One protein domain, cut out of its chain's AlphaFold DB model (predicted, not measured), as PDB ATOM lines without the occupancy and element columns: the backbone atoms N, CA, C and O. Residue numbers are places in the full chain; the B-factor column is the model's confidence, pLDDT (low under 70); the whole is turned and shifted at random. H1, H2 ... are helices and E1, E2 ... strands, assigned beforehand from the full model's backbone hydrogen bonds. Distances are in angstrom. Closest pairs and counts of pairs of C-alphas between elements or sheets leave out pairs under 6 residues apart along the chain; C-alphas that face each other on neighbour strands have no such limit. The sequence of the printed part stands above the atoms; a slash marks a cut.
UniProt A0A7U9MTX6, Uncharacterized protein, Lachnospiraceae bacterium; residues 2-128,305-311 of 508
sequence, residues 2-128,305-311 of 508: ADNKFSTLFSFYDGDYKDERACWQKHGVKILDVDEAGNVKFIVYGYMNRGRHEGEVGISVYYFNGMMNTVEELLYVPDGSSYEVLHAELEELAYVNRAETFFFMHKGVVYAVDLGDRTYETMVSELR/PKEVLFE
ATOM      1  N   ALA A   2     -25.789  -3.153 -20.072       56.81
ATOM      2  CA  ALA A   2     -26.352  -4.265 -19.315       56.81
ATOM      3  C   ALA A   2     -26.516  -5.428 -20.300       56.81
ATOM      4  O   ALA A   2     -27.062  -5.228 -21.388       56.81
ATOM      5  N   ASP A   3     -25.953  -6.590 -19.986       67.00
ATOM      6  CA  ASP A   3     -26.111  -7.774 -20.821       67.00
ATOM      7  C   ASP A   3     -27.613  -8.064 -20.943       67.00
ATOM      8  O   ASP A   3     -28.272  -8.310 -19.938       67.00
ATOM      9  N   ASN A   4     -28.172  -7.992 -22.155       81.12
ATOM     10  CA  ASN A   4     -29.602  -8.178 -22.424       81.12
ATOM     11  C   ASN A   4     -29.998  -9.661 -22.244       81.12
ATOM     12  O   ASN A   4     -30.222 -10.389 -23.213       81.12
ATOM     13  N   LYS A   5     -29.958 -10.144 -21.001       85.25
ATOM     14  CA  LYS A   5     -30.089 -11.546 -20.593       85.25
ATOM     15  C   LYS A   5     -31.201 -11.687 -19.555       85.25
ATOM     16  O   LYS A   5     -31.360 -10.839 -18.685       85.25
ATOM     17  N   PHE A   6     -31.926 -12.795 -19.628       86.81
ATOM     18  CA  PHE A   6     -32.909 -13.217 -18.637       86.81
ATOM     19  C   PHE A   6     -32.606 -14.664 -18.246       86.81
ATOM     20  O   PHE A   6     -32.753 -15.561 -19.079       86.81
ATOM     21  N   SER A   7     -32.158 -14.893 -17.012       89.94
ATOM     22  CA  SER A   7     -31.726 -16.214 -16.541       89.94
ATOM     23  C   SER A   7     -32.756 -16.836 -15.604       89.94
ATOM     24  O   SER A   7     -33.167 -16.212 -14.632       89.94
ATOM     25  N   THR A   8     -33.150 -18.083 -15.872       92.19
ATOM     26  CA  THR A   8     -33.973 -18.874 -14.941       92.19
ATOM     27  C   THR A   8     -33.051 -19.584 -13.960       92.19
ATOM     28  O   THR A   8     -32.485 -20.615 -14.303       92.19
ATOM     29  N   LEU A   9     -32.848 -19.005 -12.773       94.31
ATOM     30  CA  LEU A   9     -31.887 -19.530 -11.792       94.31
ATOM     31  C   LEU A   9     -32.312 -20.873 -11.199       94.31
ATOM     32  O   LEU A   9     -31.464 -21.710 -10.912       94.31
ATOM     33  N   PHE A  10     -33.617 -21.076 -11.030       93.50
ATOM     34  CA  PHE A  10     -34.165 -22.285 -10.438       93.50
ATOM     35  C   PHE A  10     -35.584 -22.552 -10.947       93.50
ATOM     36  O   PHE A  10     -36.366 -21.619 -11.135       93.50
ATOM     37  N   SER A  11     -35.917 -23.824 -11.166       91.44
ATOM     38  CA  SER A  11     -37.290 -24.293 -11.354       91.44
ATOM     39  C   SER A  11     -37.356 -25.804 -11.161       91.44
ATOM     40  O   SER A  11     -36.521 -26.528 -11.699       91.44
ATOM     41  N   PHE A  12     -38.382 -26.286 -10.458       92.06
ATOM     42  CA  PHE A  12     -38.735 -27.707 -10.474       92.06
ATOM     43  C   PHE A  12     -39.577 -28.102 -11.693       92.06
ATOM     44  O   PHE A  12     -39.693 -29.291 -12.000       92.06
ATOM     45  N   TYR A  13     -40.171 -27.127 -12.387       88.25
ATOM     46  CA  TYR A  13     -41.008 -27.393 -13.550       88.25
ATOM     47  C   TYR A  13     -40.135 -27.755 -14.748       88.25
ATOM     48  O   TYR A  13     -39.194 -27.044 -15.094       88.25
ATOM     49  N   ASP A  14     -40.501 -28.829 -15.433       81.62
ATOM     50  CA  ASP A  14     -39.866 -29.270 -16.679       81.62
ATOM     51  C   ASP A  14     -40.675 -28.897 -17.931       81.62
ATOM     52  O   ASP A  14     -40.318 -29.271 -19.048       81.62
ATOM     53  N   GLY A  15     -41.754 -28.133 -17.746       82.62
ATOM     54  CA  GLY A  15     -42.683 -27.728 -18.795       82.62
ATOM     55  C   GLY A  15     -43.922 -28.619 -18.916       82.62
ATOM     56  O   GLY A  15     -44.869 -28.202 -19.588       82.62
ATOM     57  N   ASP A  16     -43.972 -29.782 -18.250       83.75
ATOM     58  CA  ASP A  16     -45.208 -30.552 -18.092       83.75
ATOM     59  C   ASP A  16     -45.927 -30.164 -16.795       83.75
ATOM     60  O   ASP A  16     -45.743 -30.747 -15.729       83.75
ATOM     61  N   TYR A  17     -46.814 -29.178 -16.902       85.00
ATOM     62  CA  TYR A  17     -47.598 -28.674 -15.771       85.00
ATOM     63  C   TYR A  17     -48.701 -29.630 -15.280       85.00
ATOM     64  O   TYR A  17     -49.565 -29.220 -14.505       85.00
ATOM     65  N   LYS A  18     -48.729 -30.878 -15.767       87.31
ATOM     66  CA  LYS A  18     -49.652 -31.926 -15.308       87.31
ATOM     67  C   LYS A  18     -48.996 -32.932 -14.368       87.31
ATOM     68  O   LYS A  18     -49.728 -33.675 -13.718       87.31
ATOM     69  N   ASP A  19     -47.664 -32.988 -14.300       88.06
ATOM     70  CA  ASP A  19     -46.985 -33.850 -13.333       88.06
ATOM     71  C   ASP A  19     -47.033 -33.195 -11.950       88.06
ATOM     72  O   ASP A  19     -46.268 -32.280 -11.634       88.06
ATOM     73  N   GLU A  20     -47.946 -33.672 -11.106       84.81
ATOM     74  CA  GLU A  20     -48.121 -33.173  -9.739       84.81
ATOM     75  C   GLU A  20     -46.826 -33.239  -8.922       84.81
ATOM     76  O   GLU A  20     -46.616 -32.388  -8.061       84.81
ATOM     77  N   ARG A  21     -45.914 -34.174  -9.229       84.12
ATOM     78  CA  ARG A  21     -44.617 -34.283  -8.544       84.12
ATOM     79  C   ARG A  21     -43.715 -33.094  -8.844       84.12
ATOM     80  O   ARG A  21     -43.008 -32.635  -7.959       84.12
ATOM     81  N   ALA A  22     -43.761 -32.562 -10.067       84.75
ATOM     82  CA  ALA A  22     -43.012 -31.366 -10.447       84.75
ATOM     83  C   ALA A  22     -43.731 -30.076 -10.014       84.75
ATOM     84  O   ALA A  22     -43.081 -29.067  -9.737       84.75
ATOM     85  N   CYS A  23     -45.066 -30.111  -9.932       88.81
ATOM     86  CA  CYS A  23     -45.915 -28.947  -9.673       88.81
ATOM     87  C   CYS A  23     -46.364 -28.764  -8.216       88.81
ATOM     88  O   CYS A  23     -47.123 -27.834  -7.936       88.81
ATOM     89  N   TRP A  24     -45.899 -29.602  -7.291       90.81
ATOM     90  CA  TRP A  24     -46.241 -29.501  -5.877       90.81
ATOM     91  C   TRP A  24     -45.699 -28.200  -5.258       90.81
ATOM     92  O   TRP A  24     -44.495 -27.940  -5.266       90.81
ATOM     93  N   GLN A  25     -46.596 -27.363  -4.730       91.12
ATOM     94  CA  GLN A  25     -46.298 -26.006  -4.236       91.12
ATOM     95  C   GLN A  25     -46.007 -25.991  -2.730       91.12
ATOM     96  O   GLN A  25     -46.588 -25.206  -1.984       91.12
ATOM     97  N   LYS A  26     -45.158 -26.910  -2.262       94.38
ATOM     98  CA  LYS A  26     -44.698 -26.958  -0.862       94.38
ATOM     99  C   LYS A  26     -43.209 -26.658  -0.756       94.38
ATOM    100  O   LYS A  26     -42.490 -27.325  -0.024       94.38
ATOM    101  N   HIS A  27     -42.759 -25.666  -1.514       95.75
ATOM    102  CA  HIS A  27     -41.414 -25.119  -1.440       95.75
ATOM    103  C   HIS A  27     -41.457 -23.609  -1.668       95.75
ATOM    104  O   HIS A  27     -42.379 -23.093  -2.299       95.75
ATOM    105  N   GLY A  28     -40.437 -22.917  -1.176       96.00
ATOM    106  CA  GLY A  28     -40.223 -21.495  -1.386       96.00
ATOM    107  C   GLY A  28     -38.841 -21.232  -1.967       96.00
ATOM    108  O   GLY A  28     -37.935 -22.063  -1.876       96.00
ATOM    109  N   VAL A  29     -38.686 -20.061  -2.581       96.81
ATOM    110  CA  VAL A  29     -37.401 -19.558  -3.074       96.81
ATOM    111  C   VAL A  29     -37.206 -18.155  -2.520       96.81
ATOM    112  O   VAL A  29     -38.081 -17.307  -2.688       96.81
ATOM    113  N   LYS A  30     -36.068 -17.895  -1.874       97.00
ATOM    114  CA  LYS A  30     -35.745 -16.581  -1.300       97.00
ATOM    115  C   LYS A  30     -34.366 -16.134  -1.755       97.00
ATOM    116  O   LYS A  30     -33.385 -16.854  -1.587       97.00
ATOM    117  N   ILE A  31     -34.299 -14.948  -2.355       96.38
ATOM    118  CA  ILE A  31     -33.032 -14.305  -2.711       96.38
ATOM    119  C   ILE A  31     -32.419 -13.747  -1.426       96.38
ATOM    120  O   ILE A  31     -33.092 -13.038  -0.684       96.38
ATOM    121  N   LEU A  32     -31.154 -14.074  -1.175       96.75
ATOM    122  CA  LEU A  32     -30.416 -13.648   0.013       96.75
ATOM    123  C   LEU A  32     -29.448 -12.505  -0.292       96.75
ATOM    124  O   LEU A  32     -29.287 -11.603   0.522       96.75
ATOM    125  N   ASP A  33     -28.804 -12.545  -1.460       95.00
ATOM    126  CA  ASP A  33     -27.856 -11.519  -1.893       95.00
ATOM    127  C   ASP A  33     -27.760 -11.470  -3.422       95.00
ATOM    128  O   ASP A  33     -27.873 -12.497  -4.100       95.00
ATOM    129  N   VAL A  34     -27.538 -10.269  -3.957       93.75
ATOM    130  CA  VAL A  34     -27.269 -10.019  -5.378       93.75
ATOM    131  C   VAL A  34     -26.125  -9.020  -5.466       93.75
ATOM    132  O   VAL A  34     -26.244  -7.902  -4.963       93.75
ATOM    133  N   ASP A  35     -25.034  -9.400  -6.128       91.88
ATOM    134  CA  ASP A  35     -23.876  -8.522  -6.292       91.88
ATOM    135  C   ASP A  35     -23.902  -7.727  -7.610       91.88
ATOM    136  O   ASP A  35     -24.696  -7.969  -8.524       91.88
ATOM    137  N   GLU A  36     -22.996  -6.753  -7.729       89.06
ATOM    138  CA  GLU A  36     -22.873  -5.898  -8.919       89.06
ATOM    139  C   GLU A  36     -22.450  -6.664 -10.186       89.06
ATOM    140  O   GLU A  36     -22.639  -6.169 -11.299       89.06
ATOM    141  N   ALA A  37     -21.885  -7.868 -10.041       89.94
ATOM    142  CA  ALA A  37     -21.501  -8.737 -11.148       89.94
ATOM    143  C   ALA A  37     -22.661  -9.632 -11.630       89.94
ATOM    144  O   ALA A  37     -22.500 -10.375 -12.602       89.94
ATOM    145  N   GLY A  38     -23.834  -9.543 -10.991       90.31
ATOM    146  CA  GLY A  38     -25.009 -10.348 -11.314       90.31
ATOM    147  C   GLY A  38     -24.929 -11.775 -10.776       90.31
ATOM    148  O   GLY A  38     -25.632 -12.652 -11.285       90.31
ATOM    149  N   ASN A  39     -24.073 -12.024  -9.784       95.31
ATOM    150  CA  ASN A  39     -24.116 -13.262  -9.024       95.31
ATOM    151  C   ASN A  39     -25.239 -13.183  -7.991       95.31
ATOM    152  O   ASN A  39     -25.545 -12.110  -7.469       95.31
ATOM    153  N   VAL A  40     -25.853 -14.325  -7.699       97.38
ATOM    154  CA  VAL A  40     -27.013 -14.394  -6.803       97.38
ATOM    155  C   VAL A  40     -26.815 -15.516  -5.802       97.38
ATOM    156  O   VAL A  40     -26.560 -16.653  -6.198       97.38
ATOM    157  N   LYS A  41     -26.974 -15.214  -4.514       97.75
ATOM    158  CA  LYS A  41     -27.136 -16.221  -3.463       97.75
ATOM    159  C   LYS A  41     -28.608 -16.304  -3.113       97.75
ATOM    160  O   LYS A  41     -29.253 -15.285  -2.870       97.75
ATOM    161  N   PHE A  42     -29.151 -17.508  -3.121       98.31
ATOM    162  CA  PHE A  42     -30.561 -17.742  -2.845       98.31
ATOM    163  C   PHE A  42     -30.742 -19.089  -2.165       98.31
ATOM    164  O   PHE A  42     -29.883 -19.961  -2.265       98.31
ATOM    165  N   ILE A  43     -31.866 -19.253  -1.483       98.44
ATOM    166  CA  ILE A  43     -32.276 -20.535  -0.924       98.44
ATOM    167  C   ILE A  43     -33.484 -21.072  -1.662       98.44
ATOM    168  O   ILE A  43     -34.358 -20.312  -2.085       98.44
ATOM    169  N   VAL A  44     -33.527 -22.390  -1.767       98.00
ATOM    170  CA  VAL A  44     -34.742 -23.157  -2.023       98.00
ATOM    171  C   VAL A  44     -35.016 -23.926  -0.746       98.00
ATOM    172  O   VAL A  44     -34.101 -24.542  -0.205       98.00
ATOM    173  N   TYR A  45     -36.235 -23.861  -0.231       97.94
ATOM    174  CA  TYR A  45     -36.578 -24.512   1.028       97.94
ATOM    175  C   TYR A  45     -37.951 -25.165   0.970       97.94
ATOM    176  O   TYR A  45     -38.788 -24.790   0.152       97.94
ATOM    177  N   GLY A  46     -38.190 -26.125   1.855       97.44
ATOM    178  CA  GLY A  46     -39.399 -26.941   1.863       97.44
ATOM    179  C   GLY A  46     -39.185 -28.272   1.151       97.44
ATOM    180  O   GLY A  46     -38.067 -28.777   1.082       97.44
ATOM    181  N   TYR A  47     -40.275 -28.844   0.650       96.62
ATOM    182  CA  TYR A  47     -40.285 -30.131  -0.030       96.62
ATOM    183  C   TYR A  47     -39.614 -30.037  -1.404       96.62
ATOM    184  O   TYR A  47     -40.055 -29.305  -2.293       96.62
ATOM    185  N   MET A  48     -38.552 -30.810  -1.585       96.25
ATOM    186  CA  MET A  48     -37.753 -30.847  -2.799       96.25
ATOM    187  C   MET A  48     -38.410 -31.779  -3.817       96.25
ATOM    188  O   MET A  48     -38.332 -33.003  -3.726       96.25
ATOM    189  N   ASN A  49     -39.070 -31.193  -4.815       95.00
ATOM    190  CA  ASN A  49     -39.842 -31.948  -5.804       95.00
ATOM    191  C   ASN A  49     -38.981 -32.884  -6.663       95.00
ATOM    192  O   ASN A  49     -39.493 -33.883  -7.161       95.00
ATOM    193  N   ARG A  50     -37.715 -32.518  -6.915       91.00
ATOM    194  CA  ARG A  50     -36.789 -33.206  -7.830       91.00
ATOM    195  C   ARG A  50     -35.333 -32.915  -7.469       91.00
ATOM    196  O   ARG A  50     -35.047 -31.944  -6.775       91.00
ATOM    197  N   GLY A  51     -34.414 -33.675  -8.058       89.62
ATOM    198  CA  GLY A  51     -32.973 -33.432  -7.956       89.62
ATOM    199  C   GLY A  51     -32.311 -34.336  -6.922       89.62
ATOM    200  O   GLY A  51     -32.796 -35.432  -6.658       89.62
ATOM    201  N   ARG A  52     -31.177 -33.900  -6.361       90.12
ATOM    202  CA  ARG A  52     -30.377 -34.726  -5.437       90.12
ATOM    203  C   ARG A  52     -31.115 -35.077  -4.143       90.12
ATOM    204  O   ARG A  52     -30.879 -36.158  -3.623       90.12
ATOM    205  N   HIS A  53     -32.009 -34.195  -3.702       94.00
ATOM    206  CA  HIS A  53     -32.770 -34.306  -2.451       94.00
ATOM    207  C   HIS A  53     -34.257 -34.592  -2.711       94.00
ATOM    208  O   HIS A  53     -35.114 -34.198  -1.931       94.00
ATOM    209  N   GLU A  54     -34.601 -35.192  -3.858       94.62
ATOM    210  CA  GLU A  54     -35.997 -35.464  -4.232       94.62
ATOM    211  C   GLU A  54     -36.745 -36.241  -3.138       94.62
ATOM    212  O   GLU A  54     -36.342 -37.337  -2.751       94.62
ATOM    213  N   GLY A  55     -37.873 -35.688  -2.683       93.81
ATOM    214  CA  GLY A  55     -38.706 -36.281  -1.636       93.81
ATOM    215  C   GLY A  55     -38.364 -35.842  -0.212       93.81
ATOM    216  O   GLY A  55     -39.085 -36.207   0.717       93.81
ATOM    217  N   GLU A  56     -37.310 -35.050  -0.034       95.56
ATOM    218  CA  GLU A  56     -36.876 -34.541   1.267       95.56
ATOM    219  C   GLU A  56     -37.414 -33.129   1.528       95.56
ATOM    220  O   GLU A  56     -37.725 -32.375   0.602       95.56
ATOM    221  N   VAL A  57     -37.517 -32.753   2.805       96.56
ATOM    222  CA  VAL A  57     -37.754 -31.369   3.227       96.56
ATOM    223  C   VAL A  57     -36.444 -30.816   3.772       96.56
ATOM    224  O   VAL A  57     -35.744 -31.490   4.519       96.56
ATOM    225  N   GLY A  58     -36.091 -29.595   3.388       97.38
ATOM    226  CA  GLY A  58     -34.882 -28.963   3.901       97.38
ATOM    227  C   GLY A  58     -34.636 -27.588   3.308       97.38
ATOM    228  O   GLY A  58     -35.525 -26.998   2.696       97.38
ATOM    229  N   ILE A  59     -33.415 -27.092   3.480       98.25
ATOM    230  CA  ILE A  59     -32.934 -25.809   2.967       98.25
ATOM    231  C   ILE A  59     -31.709 -26.069   2.089       98.25
ATOM    232  O   ILE A  59     -30.663 -26.463   2.597       98.25
ATOM    233  N   SER A  60     -31.802 -25.800   0.789       97.62
ATOM    234  CA  SER A  60     -30.646 -25.753  -0.113       97.62
ATOM    235  C   SER A  60     -30.209 -24.304  -0.312       97.62
ATOM    236  O   SER A  60     -30.987 -23.485  -0.805       97.62
ATOM    237  N   VAL A  61     -28.955 -23.983   0.012       98.25
ATOM    238  CA  VAL A  61     -28.329 -22.696  -0.327       98.25
ATOM    239  C   VAL A  61     -27.630 -22.837  -1.671       98.25
ATOM    240  O   VAL A  61     -26.762 -23.692  -1.834       98.25
ATOM    241  N   TYR A  62     -27.960 -21.967  -2.616       97.56
ATOM    242  CA  TYR A  62     -27.388 -21.947  -3.955       97.56
ATOM    243  C   TYR A  62     -26.603 -20.666  -4.225       97.56
ATOM    244  O   TYR A  62     -26.948 -19.579  -3.754       97.56
ATOM    245  N   TYR A  63     -25.578 -20.799  -5.062       97.44
ATOM    246  CA  TYR A  63     -24.865 -19.692  -5.682       97.44
ATOM    247  C   TYR A  63     -24.986 -19.767  -7.201       97.44
ATOM    248  O   TYR A  63     -24.616 -20.756  -7.834       97.44
ATOM    249  N   PHE A  64     -25.499 -18.696  -7.792       97.62
ATOM    250  CA  PHE A  64     -25.495 -18.470  -9.225       97.62
ATOM    251  C   PHE A  64     -24.332 -17.558  -9.612       97.62
ATOM    252  O   PHE A  64     -24.220 -16.443  -9.102       97.62
ATOM    253  N   ASN A  65     -23.526 -17.998 -10.577       96.56
ATOM    254  CA  ASN A  65     -22.482 -17.191 -11.194       96.56
ATOM    255  C   ASN A  65     -22.980 -16.587 -12.518       96.56
ATOM    256  O   ASN A  65     -23.173 -17.306 -13.506       96.56
ATOM    257  N   GLY A  66     -23.137 -15.262 -12.560       93.00
ATOM    258  CA  GLY A  66     -23.679 -14.539 -13.718       93.00
ATOM    259  C   GLY A  66     -22.779 -14.566 -14.955       93.00
ATOM    260  O   GLY A  66     -23.266 -14.545 -16.090       93.00
ATOM    261  N   MET A  67     -21.463 -14.667 -14.755       92.00
ATOM    262  CA  MET A  67     -20.477 -14.707 -15.836       92.00
ATOM    263  C   MET A  67     -20.422 -16.083 -16.504       92.00
ATOM    264  O   MET A  67     -20.440 -16.182 -17.731       92.00
ATOM    265  N   MET A  68     -20.375 -17.139 -15.692       93.88
ATOM    266  CA  MET A  68     -20.289 -18.527 -16.152       93.88
ATOM    267  C   MET A  68     -21.655 -19.101 -16.536       93.88
ATOM    268  O   MET A  68     -21.716 -20.106 -17.245       93.88
ATOM    269  N   ASN A  69     -22.744 -18.452 -16.108       93.81
ATOM    270  CA  ASN A  69     -24.112 -18.946 -16.222       93.81
ATOM    271  C   ASN A  69     -24.229 -20.358 -15.625       93.81
ATOM    272  O   ASN A  69     -24.640 -21.311 -16.295       93.81
ATOM    273  N   THR A  70     -23.816 -20.486 -14.364       96.56
ATOM    274  CA  THR A  70     -23.830 -21.747 -13.612       96.56
ATOM    275  C   THR A  70     -24.491 -21.578 -12.254       96.56
ATOM    276  O   THR A  70     -24.380 -20.512 -11.655       96.56
ATOM    277  N   VAL A  71     -25.145 -22.630 -11.765       96.69
ATOM    278  CA  VAL A  71     -25.706 -22.717 -10.409       96.69
ATOM    279  C   VAL A  71     -25.007 -23.847  -9.664       96.69
ATOM    280  O   VAL A  71     -24.805 -24.925 -10.220       96.69
ATOM    281  N   GLU A  72     -24.628 -23.591  -8.419       95.75
ATOM    282  CA  GLU A  72     -23.964 -24.540  -7.528       95.75
ATOM    283  C   GLU A  72     -24.701 -24.595  -6.186       95.75
ATOM    284  O   GLU A  72     -24.990 -23.550  -5.602       95.75
ATOM    285  N   GLU A  73     -24.992 -25.800  -5.691       96.00
ATOM    286  CA  GLU A  73     -25.449 -25.992  -4.311       96.00
ATOM    287  C   GLU A  73     -24.259 -25.851  -3.352       96.00
ATOM    288  O   GLU A  73     -23.278 -26.598  -3.428       96.00
ATOM    289  N   LEU A  74     -24.349 -24.887  -2.438       96.25
ATOM    290  CA  LEU A  74     -23.327 -24.606  -1.437       96.25
ATOM    291  C   LEU A  74     -23.523 -25.404  -0.147       96.25
ATOM    292  O   LEU A  74     -22.531 -25.806   0.465       96.25
ATOM    293  N   LEU A  75     -24.779 -25.636   0.234       97.06
ATOM    294  CA  LEU A  75     -25.192 -26.260   1.489       97.06
ATOM    295  C   LEU A  75     -26.573 -26.900   1.312       97.06
ATOM    296  O   LEU A  75     -27.428 -26.308   0.656       97.06
ATOM    297  N   TYR A  76     -26.797 -28.037   1.966       97.12
ATOM    298  CA  TYR A  76     -28.122 -28.591   2.227       97.12
ATOM    299  C   TYR A  76     -28.311 -28.825   3.729       97.12
ATOM    300  O   TYR A  76     -27.434 -29.384   4.389       97.12
ATOM    301  N   VAL A  77     -29.440 -28.389   4.279       97.19
ATOM    302  CA  VAL A  77     -29.835 -28.639   5.671       97.19
ATOM    303  C   VAL A  77     -31.137 -29.438   5.645       97.19
ATOM    304  O   VAL A  77     -32.173 -28.848   5.327       97.19
ATOM    305  N   PRO A  78     -31.116 -30.752   5.924       96.00
ATOM    306  CA  PRO A  78     -32.329 -31.555   5.988       96.00
ATOM    307  C   PRO A  78     -33.165 -31.138   7.200       96.00
ATOM    308  O   PRO A  78     -32.622 -30.804   8.256       96.00
ATOM    309  N   ASP A  79     -34.487 -31.180   7.057       93.50
ATOM    310  CA  ASP A  79     -35.428 -30.833   8.115       93.50
ATOM    311  C   ASP A  79     -36.646 -31.771   8.137       93.50
ATOM    312  O   ASP A  79     -37.079 -32.311   7.122       93.50
ATOM    313  N   GLY A  80     -37.196 -31.981   9.335       89.69
ATOM    314  CA  GLY A  80     -38.359 -32.845   9.559       89.69
ATOM    315  C   GLY A  80     -39.694 -32.107   9.660       89.69
ATOM    316  O   GLY A  80     -40.714 -32.750   9.908       89.69
ATOM    317  N   SER A  81     -39.704 -30.779   9.539       90.31
ATOM    318  CA  SER A  81     -40.900 -29.949   9.705       90.31
ATOM    319  C   SER A  81     -41.695 -29.862   8.397       90.31
ATOM    320  O   SER A  81     -41.267 -30.323   7.339       90.31
ATOM    321  N   SER A  82     -42.896 -29.278   8.448       93.19
ATOM    322  CA  SER A  82     -43.651 -28.996   7.225       93.19
ATOM    323  C   SER A  82     -43.073 -27.784   6.487       93.19
ATOM    324  O   SER A  82     -42.397 -26.940   7.079       93.19
ATOM    325  N   TYR A  83     -43.399 -27.656   5.197       94.94
ATOM    326  CA  TYR A  83     -43.062 -26.465   4.413       94.94
ATOM    327  C   TYR A  83     -43.537 -25.174   5.087       94.94
ATOM    328  O   TYR A  83     -42.801 -24.199   5.106       94.94
ATOM    329  N   GLU A  84     -44.750 -25.162   5.637       95.38
ATOM    330  CA  GLU A  84     -45.344 -23.969   6.242       95.38
ATOM    331  C   GLU A  84     -44.596 -23.529   7.501       95.38
ATOM    332  O   GLU A  84     -44.411 -22.332   7.696       95.38
ATOM    333  N   VAL A  85     -44.143 -24.482   8.322       94.94
ATOM    334  CA  VAL A  85     -43.320 -24.189   9.504       94.94
ATOM    335  C   VAL A  85     -41.972 -23.626   9.072       94.94
ATOM    336  O   VAL A  85     -41.604 -22.534   9.492       94.94
ATOM    337  N   LEU A  86     -41.278 -24.325   8.171       95.94
ATOM    338  CA  LEU A  86     -39.965 -23.901   7.692       95.94
ATOM    339  C   LEU A  86     -40.028 -22.546   6.968       95.94
ATOM    340  O   LEU A  86     -39.131 -21.722   7.107       95.94
ATOM    341  N   HIS A  87     -41.101 -22.295   6.216       96.69
ATOM    342  CA  HIS A  87     -41.371 -21.006   5.587       96.69
ATOM    343  C   HIS A  87     -41.488 -19.892   6.627       96.69
ATOM    344  O   HIS A  87     -40.795 -18.889   6.499       96.69
ATOM    345  N   ALA A  88     -42.318 -20.080   7.658       96.00
ATOM    346  CA  ALA A  88     -42.506 -19.080   8.703       96.00
ATOM    347  C   ALA A  88     -41.195 -18.774   9.447       96.00
ATOM    348  O   ALA A  88     -40.854 -17.609   9.622       96.00
ATOM    349  N   GLU A  89     -40.411 -19.795   9.799       95.56
ATOM    350  CA  GLU A  89     -39.111 -19.610  10.464       95.56
ATOM    351  C   GLU A  89     -38.101 -18.855   9.578       95.56
ATOM    352  O   GLU A  89     -37.418 -17.938  10.032       95.56
ATOM    353  N   LEU A  90     -38.022 -19.189   8.288       97.06
ATOM    354  CA  LEU A  90     -37.105 -18.520   7.355       97.06
ATOM    355  C   LEU A  90     -37.555 -17.109   6.963       97.06
ATOM    356  O   LEU A  90     -36.732 -16.313   6.488       97.06
ATOM    357  N   GLU A  91     -38.835 -16.789   7.134       95.50
ATOM    358  CA  GLU A  91     -39.328 -15.418   7.049       95.50
ATOM    359  C   GLU A  91     -38.909 -14.587   8.262       95.50
ATOM    360  O   GLU A  91     -38.561 -13.423   8.069       95.50
ATOM    361  N   GLU A  92     -38.814 -15.179   9.459       95.38
ATOM    362  CA  GLU A  92     -38.265 -14.486  10.632       95.38
ATOM    363  C   GLU A  92     -36.777 -14.161  10.486       95.38
ATOM    364  O   GLU A  92     -36.355 -13.070  10.865       95.38
ATOM    365  N   LEU A  93     -35.966 -15.096   9.969       97.88
ATOM    366  CA  LEU A  93     -34.558 -14.831   9.675       97.88
ATOM    367  C   LEU A  93     -33.991 -15.781   8.617       97.88
ATOM    368  O   LEU A  93     -33.896 -16.989   8.829       97.88
ATOM    369  N   ALA A  94     -33.480 -15.200   7.532       98.25
ATOM    370  CA  ALA A  94     -32.578 -15.854   6.588       98.25
ATOM    371  C   ALA A  94     -31.647 -14.810   5.951       98.25
ATOM    372  O   ALA A  94     -32.110 -13.875   5.297       98.25
ATOM    373  N   TYR A  95     -30.334 -14.958   6.132       98.19
ATOM    374  CA  TYR A  95     -29.346 -13.971   5.690       98.19
ATOM    375  C   TYR A  95     -28.006 -14.615   5.338       98.19
ATOM    376  O   TYR A  95     -27.529 -15.481   6.061       98.19
ATOM    377  N   VAL A  96     -27.348 -14.163   4.266       98.12
ATOM    378  CA  VAL A  96     -25.939 -14.500   3.999       98.12
ATOM    379  C   VAL A  96     -25.092 -13.241   4.065       98.12
ATOM    380  O   VAL A  96     -25.388 -12.243   3.409       98.12
ATOM    381  N   ASN A  97     -24.010 -13.298   4.840       96.19
ATOM    382  CA  ASN A  97     -23.056 -12.200   4.917       96.19
ATOM    383  C   ASN A  97     -21.945 -12.297   3.853       96.19
ATOM    384  O   ASN A  97     -21.794 -13.282   3.125       96.19
ATOM    385  N   ARG A  98     -21.103 -11.259   3.806       92.25
ATOM    386  CA  ARG A  98     -19.947 -11.185   2.894       92.25
ATOM    387  C   ARG A  98     -18.851 -12.214   3.180       92.25
ATOM    388  O   ARG A  98     -18.045 -12.477   2.297       92.25
ATOM    389  N   ALA A  99     -18.809 -12.758   4.394       94.62
ATOM    390  CA  ALA A  99     -17.882 -13.809   4.805       94.62
ATOM    391  C   ALA A  99     -18.426 -15.221   4.511       94.62
ATOM    392  O   ALA A  99     -17.922 -16.190   5.058       94.62
ATOM    393  N   GLU A 100     -19.469 -15.329   3.682       95.69
ATOM    394  CA  GLU A 100     -20.099 -16.597   3.296       95.69
ATOM    395  C   GLU A 100     -20.644 -17.403   4.479       95.69
ATOM    396  O   GLU A 100     -20.689 -18.628   4.450       95.69
ATOM    397  N   THR A 101     -21.112 -16.708   5.517       97.94
ATOM    398  CA  THR A 101     -21.897 -17.319   6.588       97.94
ATOM    399  C   THR A 101     -23.387 -17.182   6.288       97.94
ATOM    400  O   THR A 101     -23.869 -16.061   6.102       97.94
ATOM    401  N   PHE A 102     -24.111 -18.299   6.282       98.50
ATOM    402  CA  PHE A 102     -25.570 -18.349   6.236       98.50
ATOM    403  C   PHE A 102     -26.151 -18.373   7.652       98.50
ATOM    404  O   PHE A 102     -25.860 -19.276   8.432       98.50
ATOM    405  N   PHE A 103     -26.975 -17.382   7.974       98.62
ATOM    406  CA  PHE A 103     -27.738 -17.293   9.211       98.62
ATOM    407  C   PHE A 103     -29.203 -17.582   8.941       98.62
ATOM    408  O   PHE A 103     -29.762 -17.053   7.979       98.62
ATOM    409  N   PHE A 104     -29.829 -18.366   9.808       98.19
ATOM    410  CA  PHE A 104     -31.261 -18.622   9.735       98.19
ATOM    411  C   PHE A 104     -31.849 -18.924  11.111       98.19
ATOM    412  O   PHE A 104     -31.139 -19.408  12.000       98.19
ATOM    413  N   MET A 105     -33.137 -18.616  11.273       96.31
ATOM    414  CA  MET A 105     -33.924 -19.073  12.414       96.31
ATOM    415  C   MET A 105     -34.433 -20.482  12.135       96.31
ATOM    416  O   MET A 105     -34.936 -20.763  11.050       96.31
ATOM    417  N   HIS A 106     -34.319 -21.358  13.124       94.06
ATOM    418  CA  HIS A 106     -35.007 -22.641  13.125       94.06
ATOM    419  C   HIS A 106     -35.283 -23.053  14.568       94.06
ATOM    420  O   HIS A 106     -34.356 -23.087  15.381       94.06
ATOM    421  N   LYS A 107     -36.549 -23.326  14.904       91.38
ATOM    422  CA  LYS A 107     -37.002 -23.714  16.249       91.38
ATOM    423  C   LYS A 107     -36.452 -22.800  17.348       91.38
ATOM    424  O   LYS A 107     -35.875 -23.264  18.328       91.38
ATOM    425  N   GLY A 108     -36.601 -21.483  17.170       92.25
ATOM    426  CA  GLY A 108     -36.148 -20.465  18.134       92.25
ATOM    427  C   GLY A 108     -34.636 -20.464  18.394       92.25
ATOM    428  O   GLY A 108     -34.183 -20.043  19.461       92.25
ATOM    429  N   VAL A 109     -33.849 -20.972  17.447       94.88
ATOM    430  CA  VAL A 109     -32.389 -20.948  17.476       94.88
ATOM    431  C   VAL A 109     -31.890 -20.211  16.241       94.88
ATOM    432  O   VAL A 109     -32.300 -20.509  15.121       94.88
ATOM    433  N   VAL A 110     -30.964 -19.272  16.444       97.25
ATOM    434  CA  VAL A 110     -30.250 -18.619  15.343       97.25
ATOM    435  C   VAL A 110     -28.974 -19.399  15.071       97.25
ATOM    436  O   VAL A 110     -28.034 -19.379  15.875       97.25
ATOM    437  N   TYR A 111     -28.931 -20.073  13.928       97.50
ATOM    438  CA  TYR A 111     -27.746 -20.781  13.454       97.50
ATOM    439  C   TYR A 111     -26.877 -19.866  12.597       97.50
ATOM    440  O   TYR A 111     -27.374 -18.954  11.943       97.50
ATOM    441  N   ALA A 112     -25.573 -20.127  12.588       97.81
ATOM    442  CA  ALA A 112     -24.627 -19.537  11.656       97.81
ATOM    443  C   ALA A 112     -23.800 -20.656  11.021       97.81
ATOM    444  O   ALA A 112     -23.046 -21.341  11.709       97.81
ATOM    445  N   VAL A 113     -23.953 -20.851   9.715       97.94
ATOM    446  CA  VAL A 113     -23.290 -21.904   8.943       97.94
ATOM    447  C   VAL A 113     -22.240 -21.287   8.040       97.94
ATOM    448  O   VAL A 113     -22.560 -20.446   7.205       97.94
ATOM    449  N   ASP A 114     -20.993 -21.717   8.179       96.75
ATOM    450  CA  ASP A 114     -19.933 -21.392   7.231       96.75
ATOM    451  C   ASP A 114     -20.131 -22.199   5.938       96.75
ATOM    452  O   ASP A 114     -20.116 -23.432   5.963       96.75
ATOM    453  N   LEU A 115     -20.349 -21.524   4.806       95.06
ATOM    454  CA  LEU A 115     -20.628 -22.183   3.524       95.06
ATOM    455  C   LEU A 115     -19.376 -22.802   2.875       95.06
ATOM    456  O   LEU A 115     -19.512 -23.667   2.008       95.06
ATOM    457  N   GLY A 116     -18.172 -22.382   3.276       91.69
ATOM    458  CA  GLY A 116     -16.910 -22.924   2.773       91.69
ATOM    459  C   GLY A 116     -16.493 -24.186   3.527       91.69
ATOM    460  O   GLY A 116     -16.283 -25.243   2.921       91.69
ATOM    461  N   ASP A 117     -16.428 -24.080   4.852       90.81
ATOM    462  CA  ASP A 117     -15.991 -25.157   5.745       90.81
ATOM    463  C   ASP A 117     -17.113 -26.157   6.058       90.81
ATOM    464  O   ASP A 117     -16.834 -27.305   6.414       90.81
ATOM    465  N   ARG A 118     -18.380 -25.758   5.872       91.31
ATOM    466  CA  ARG A 118     -19.582 -26.545   6.208       91.31
ATOM    467  C   ARG A 118     -19.621 -26.943   7.680       91.31
ATOM    468  O   ARG A 118     -19.956 -28.068   8.046       91.31
ATOM    469  N   THR A 119     -19.290 -25.987   8.531       94.06
ATOM    470  CA  THR A 119     -19.457 -26.082   9.981       94.06
ATOM    471  C   THR A 119     -20.491 -25.071  10.433       94.06
ATOM    472  O   THR A 119     -20.618 -24.012   9.818       94.06
ATOM    473  N   TYR A 120     -21.195 -25.359  11.521       95.69
ATOM    474  CA  TYR A 120     -22.157 -24.425  12.083       95.69
ATOM    475  C   TYR A 120     -21.890 -24.146  13.557       95.69
ATOM    476  O   TYR A 120     -21.318 -24.964  14.277       95.69
ATOM    477  N   GLU A 121     -22.339 -22.975  13.990       95.69
ATOM    478  CA  GLU A 121     -22.382 -22.547  15.381       95.69
ATOM    479  C   GLU A 121     -23.801 -22.068  15.728       95.69
ATOM    480  O   GLU A 121     -24.546 -21.582  14.872       95.69
ATOM    481  N   THR A 122     -24.180 -22.204  16.997       95.62
ATOM    482  CA  THR A 122     -25.420 -21.633  17.532       95.62
ATOM    483  C   THR A 122     -25.123 -20.249  18.100       95.62
ATOM    484  O   THR A 122     -24.340 -20.115  19.041       95.62
ATOM    485  N   MET A 123     -25.745 -19.206  17.544       96.19
ATOM    486  CA  MET A 123     -25.515 -17.822  17.978       96.19
ATOM    487  C   MET A 123     -26.279 -17.473  19.254       96.19
ATOM    488  O   MET A 123     -25.750 -16.735  20.097       96.19
ATOM    489  N   VAL A 124     -27.506 -17.990  19.349       94.81
ATOM    490  CA  VAL A 124     -28.435 -17.922  20.482       94.81
ATOM    491  C   VAL A 124     -29.479 -19.033  20.318       94.81
ATOM    492  O   VAL A 124     -29.837 -19.376  19.191       94.81
ATOM    493  N   SER A 125     -29.945 -19.594  21.430       93.12
ATOM    494  CA  SER A 125     -31.000 -20.608  21.501       93.12
ATOM    495  C   SER A 125     -32.111 -20.167  22.449       93.12
ATOM    496  O   SER A 125     -31.950 -19.181  23.167       93.12
ATOM    497  N   GLU A 126     -33.210 -20.928  22.466       90.69
ATOM    498  CA  GLU A 126     -34.347 -20.722  23.378       90.69
ATOM    499  C   GLU A 126     -35.020 -19.355  23.225       90.69
ATOM    500  O   GLU A 126     -35.603 -18.819  24.168       90.69
ATOM    501  N   LEU A 127     -34.973 -18.799  22.012       92.94
ATOM    502  CA  LEU A 127     -35.728 -17.601  21.695       92.94
ATOM    503  C   LEU A 127     -37.220 -17.908  21.789       92.94
ATOM    504  O   LEU A 127     -37.730 -18.862  21.189       92.94
ATOM    505  N   ARG A 128     -37.892 -17.075  22.576       91.81
ATOM    506  CA  ARG A 128     -39.339 -17.054  22.772       91.81
ATOM    507  C   ARG A 128     -39.927 -15.884  22.016       91.81
ATOM    508  O   ARG A 128     -39.208 -14.915  21.743       91.81
ATOM    509  N   PRO A 305     -29.026 -21.661 -16.610       93.44
ATOM    510  CA  PRO A 305     -27.716 -21.986 -16.073       93.44
ATOM    511  C   PRO A 305     -27.434 -23.487 -16.121       93.44
ATOM    512  O   PRO A 305     -28.351 -24.302 -16.053       93.44
ATOM    513  N   LYS A 306     -26.157 -23.857 -16.232       94.56
ATOM    514  CA  LYS A 306     -25.730 -25.247 -16.020       94.56
ATOM    515  C   LYS A 306     -25.522 -25.505 -14.531       94.56
ATOM    516  O   LYS A 306     -25.031 -24.633 -13.825       94.56
ATOM    517  N   GLU A 307     -25.833 -26.708 -14.075       92.25
ATOM    518  CA  GLU A 307     -25.524 -27.129 -12.710       92.25
ATOM    519  C   GLU A 307     -24.041 -27.514 -12.583       92.25
ATOM    520  O   GLU A 307     -23.489 -28.207 -13.445       92.25
ATOM    521  N   VAL A 308     -23.390 -27.054 -11.515       92.56
ATOM    522  CA  VAL A 308     -22.053 -27.510 -11.122       92.56
ATOM    523  C   VAL A 308     -22.204 -28.782 -10.296       92.56
ATOM    524  O   VAL A 308     -22.739 -28.760  -9.191       92.56
ATOM    525  N   LEU A 309     -21.702 -29.899 -10.824       86.19
ATOM    526  CA  LEU A 309     -21.705 -31.168 -10.103       86.19
ATOM    527  C   LEU A 309     -20.562 -31.203  -9.086       86.19
ATOM    528  O   LEU A 309     -19.404 -30.957  -9.422       86.19
ATOM    529  N   PHE A 310     -20.897 -31.563  -7.851       81.19
ATOM    530  CA  PHE A 310     -19.946 -31.759  -6.762       81.19
ATOM    531  C   PHE A 310     -20.089 -33.176  -6.196       81.19
ATOM    532  O   PHE A 310     -21.189 -33.587  -5.818       81.19
ATOM    533  N   GLU A 311     -18.984 -33.923  -6.143       72.31
ATOM    534  CA  GLU A 311     -18.974 -35.338  -5.735       72.31
ATOM    535  C   GLU A 311     -18.990 -35.546  -4.207       72.31
ATOM    536  O   GLU A 311     -19.278 -36.648  -3.749       72.31
TER     537      GLU A 311
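What this domain is: This is residues 2 to 128 and 305 to 311 of the 508 residues of an uncharacterized protein of Lachnospiraceae bacterium (UniProt A0A7U9MTX6). Two strongly twisted sheets, E2 E3 E4 E5 and E6 E7 E8 E9, form a sandwich, two sheets only partly face to face with their strands crossed at 41 degrees, and helix H2 packs on both. E1 lies apart from both sheets, H1 is on neither, and residues 306 to 307, just past the cut, pair beside residues 70 to 71 of E5. The printed part has 134 residues, with two named helices and nine named strands in the order E1 H1 E2 E3 E4 E5 H2 E6 E7 E8 E9. Both sheets are antiparallel in the orders given, and the class is mostly strand. The whole is compact, with a radius of gyration of the C-alphas of 15.3 A and spans of 45 by 37 by 29 A.

Where its parts are: The first sheet holds E2, residues 27 to 34, 21.1 A long; E3, residues 40 to 47, 21.7 A; E4, residues 57 to 65, 25.3 A; and E5, residues 70 to 78, 23.5 A. E2 begins at C-alpha 27, (-41.414, -25.119, -1.440). H2 is residues 83 to 92, 14.3 A long. The second sheet holds E6, residues 94 to 96; E7, residues 101 to 106, 15.6 A; E8, residues 109 to 114, 16.1 A; and E9, residues 120 to 124, ending at C-alpha 124, (-28.435, -17.922, 20.482). E1 is residues 5 to 7, beginning at C-alpha 5, (-30.089, -11.546, -20.593), and H1 is residues 20 to 23.

How they stand to each other: E2 to E5 form a meander, each strand the antiparallel neighbour of the one before. N 28 and O 45 of the hairpin E2 and E3 are 2.8 A apart, N 44 and O 60 of E3 and E4 2.9 A, and N 59 and O 77 of E4 and E5 2.8 A, within hydrogen-bond range. E5 bends by 50 degrees at residue 75. H2 is on one face of this sheet, making two layers, at a height over the sheet of 9.1 A; it runs along the strands, at 6 degrees to E3 on the local plane. The closest C-alphas of H2 and E3 are those of Gly 46 and Tyr 83, 4.5 A apart. H2 is also on the second sheet; its closest C-alphas to E7 are those of Glu 89 and Met 105, 5.6 A. Between the sheets, the closest C-alphas of E2 and E6 are those of Leu 32 and Tyr 95, 5.8 A. E4 and E7 are only just apart, 8.3 A at the closest. E6 to E9 form a second meander: N 95 and O 103 of E6 and E7 are 2.9 A apart, N 102 and O 113 of E7 and E8 2.8 A, and N 112 and O 121 of E8 and E9 2.9 A. E1 pairs with no named strand. In H2 every O i to N i+4 pair is within hydrogen-bond range; H1 is too short for such a pair.

The domain as a whole: The two C-alphas farthest apart, those of Asn 4 and Glu 126, are 47.7 A apart. Residues 129 to 304 are not printed, and C-alphas 128 and 305 are 40.8 A apart across the cut. Beyond it, residues 306 to 307 pair, parallel, with residues 70 to 71 of E5. The link from E1 to H1, 12 residues, is long. Mean pLDDT of the printed part is 93.1; residues 2 to 3 are under 70.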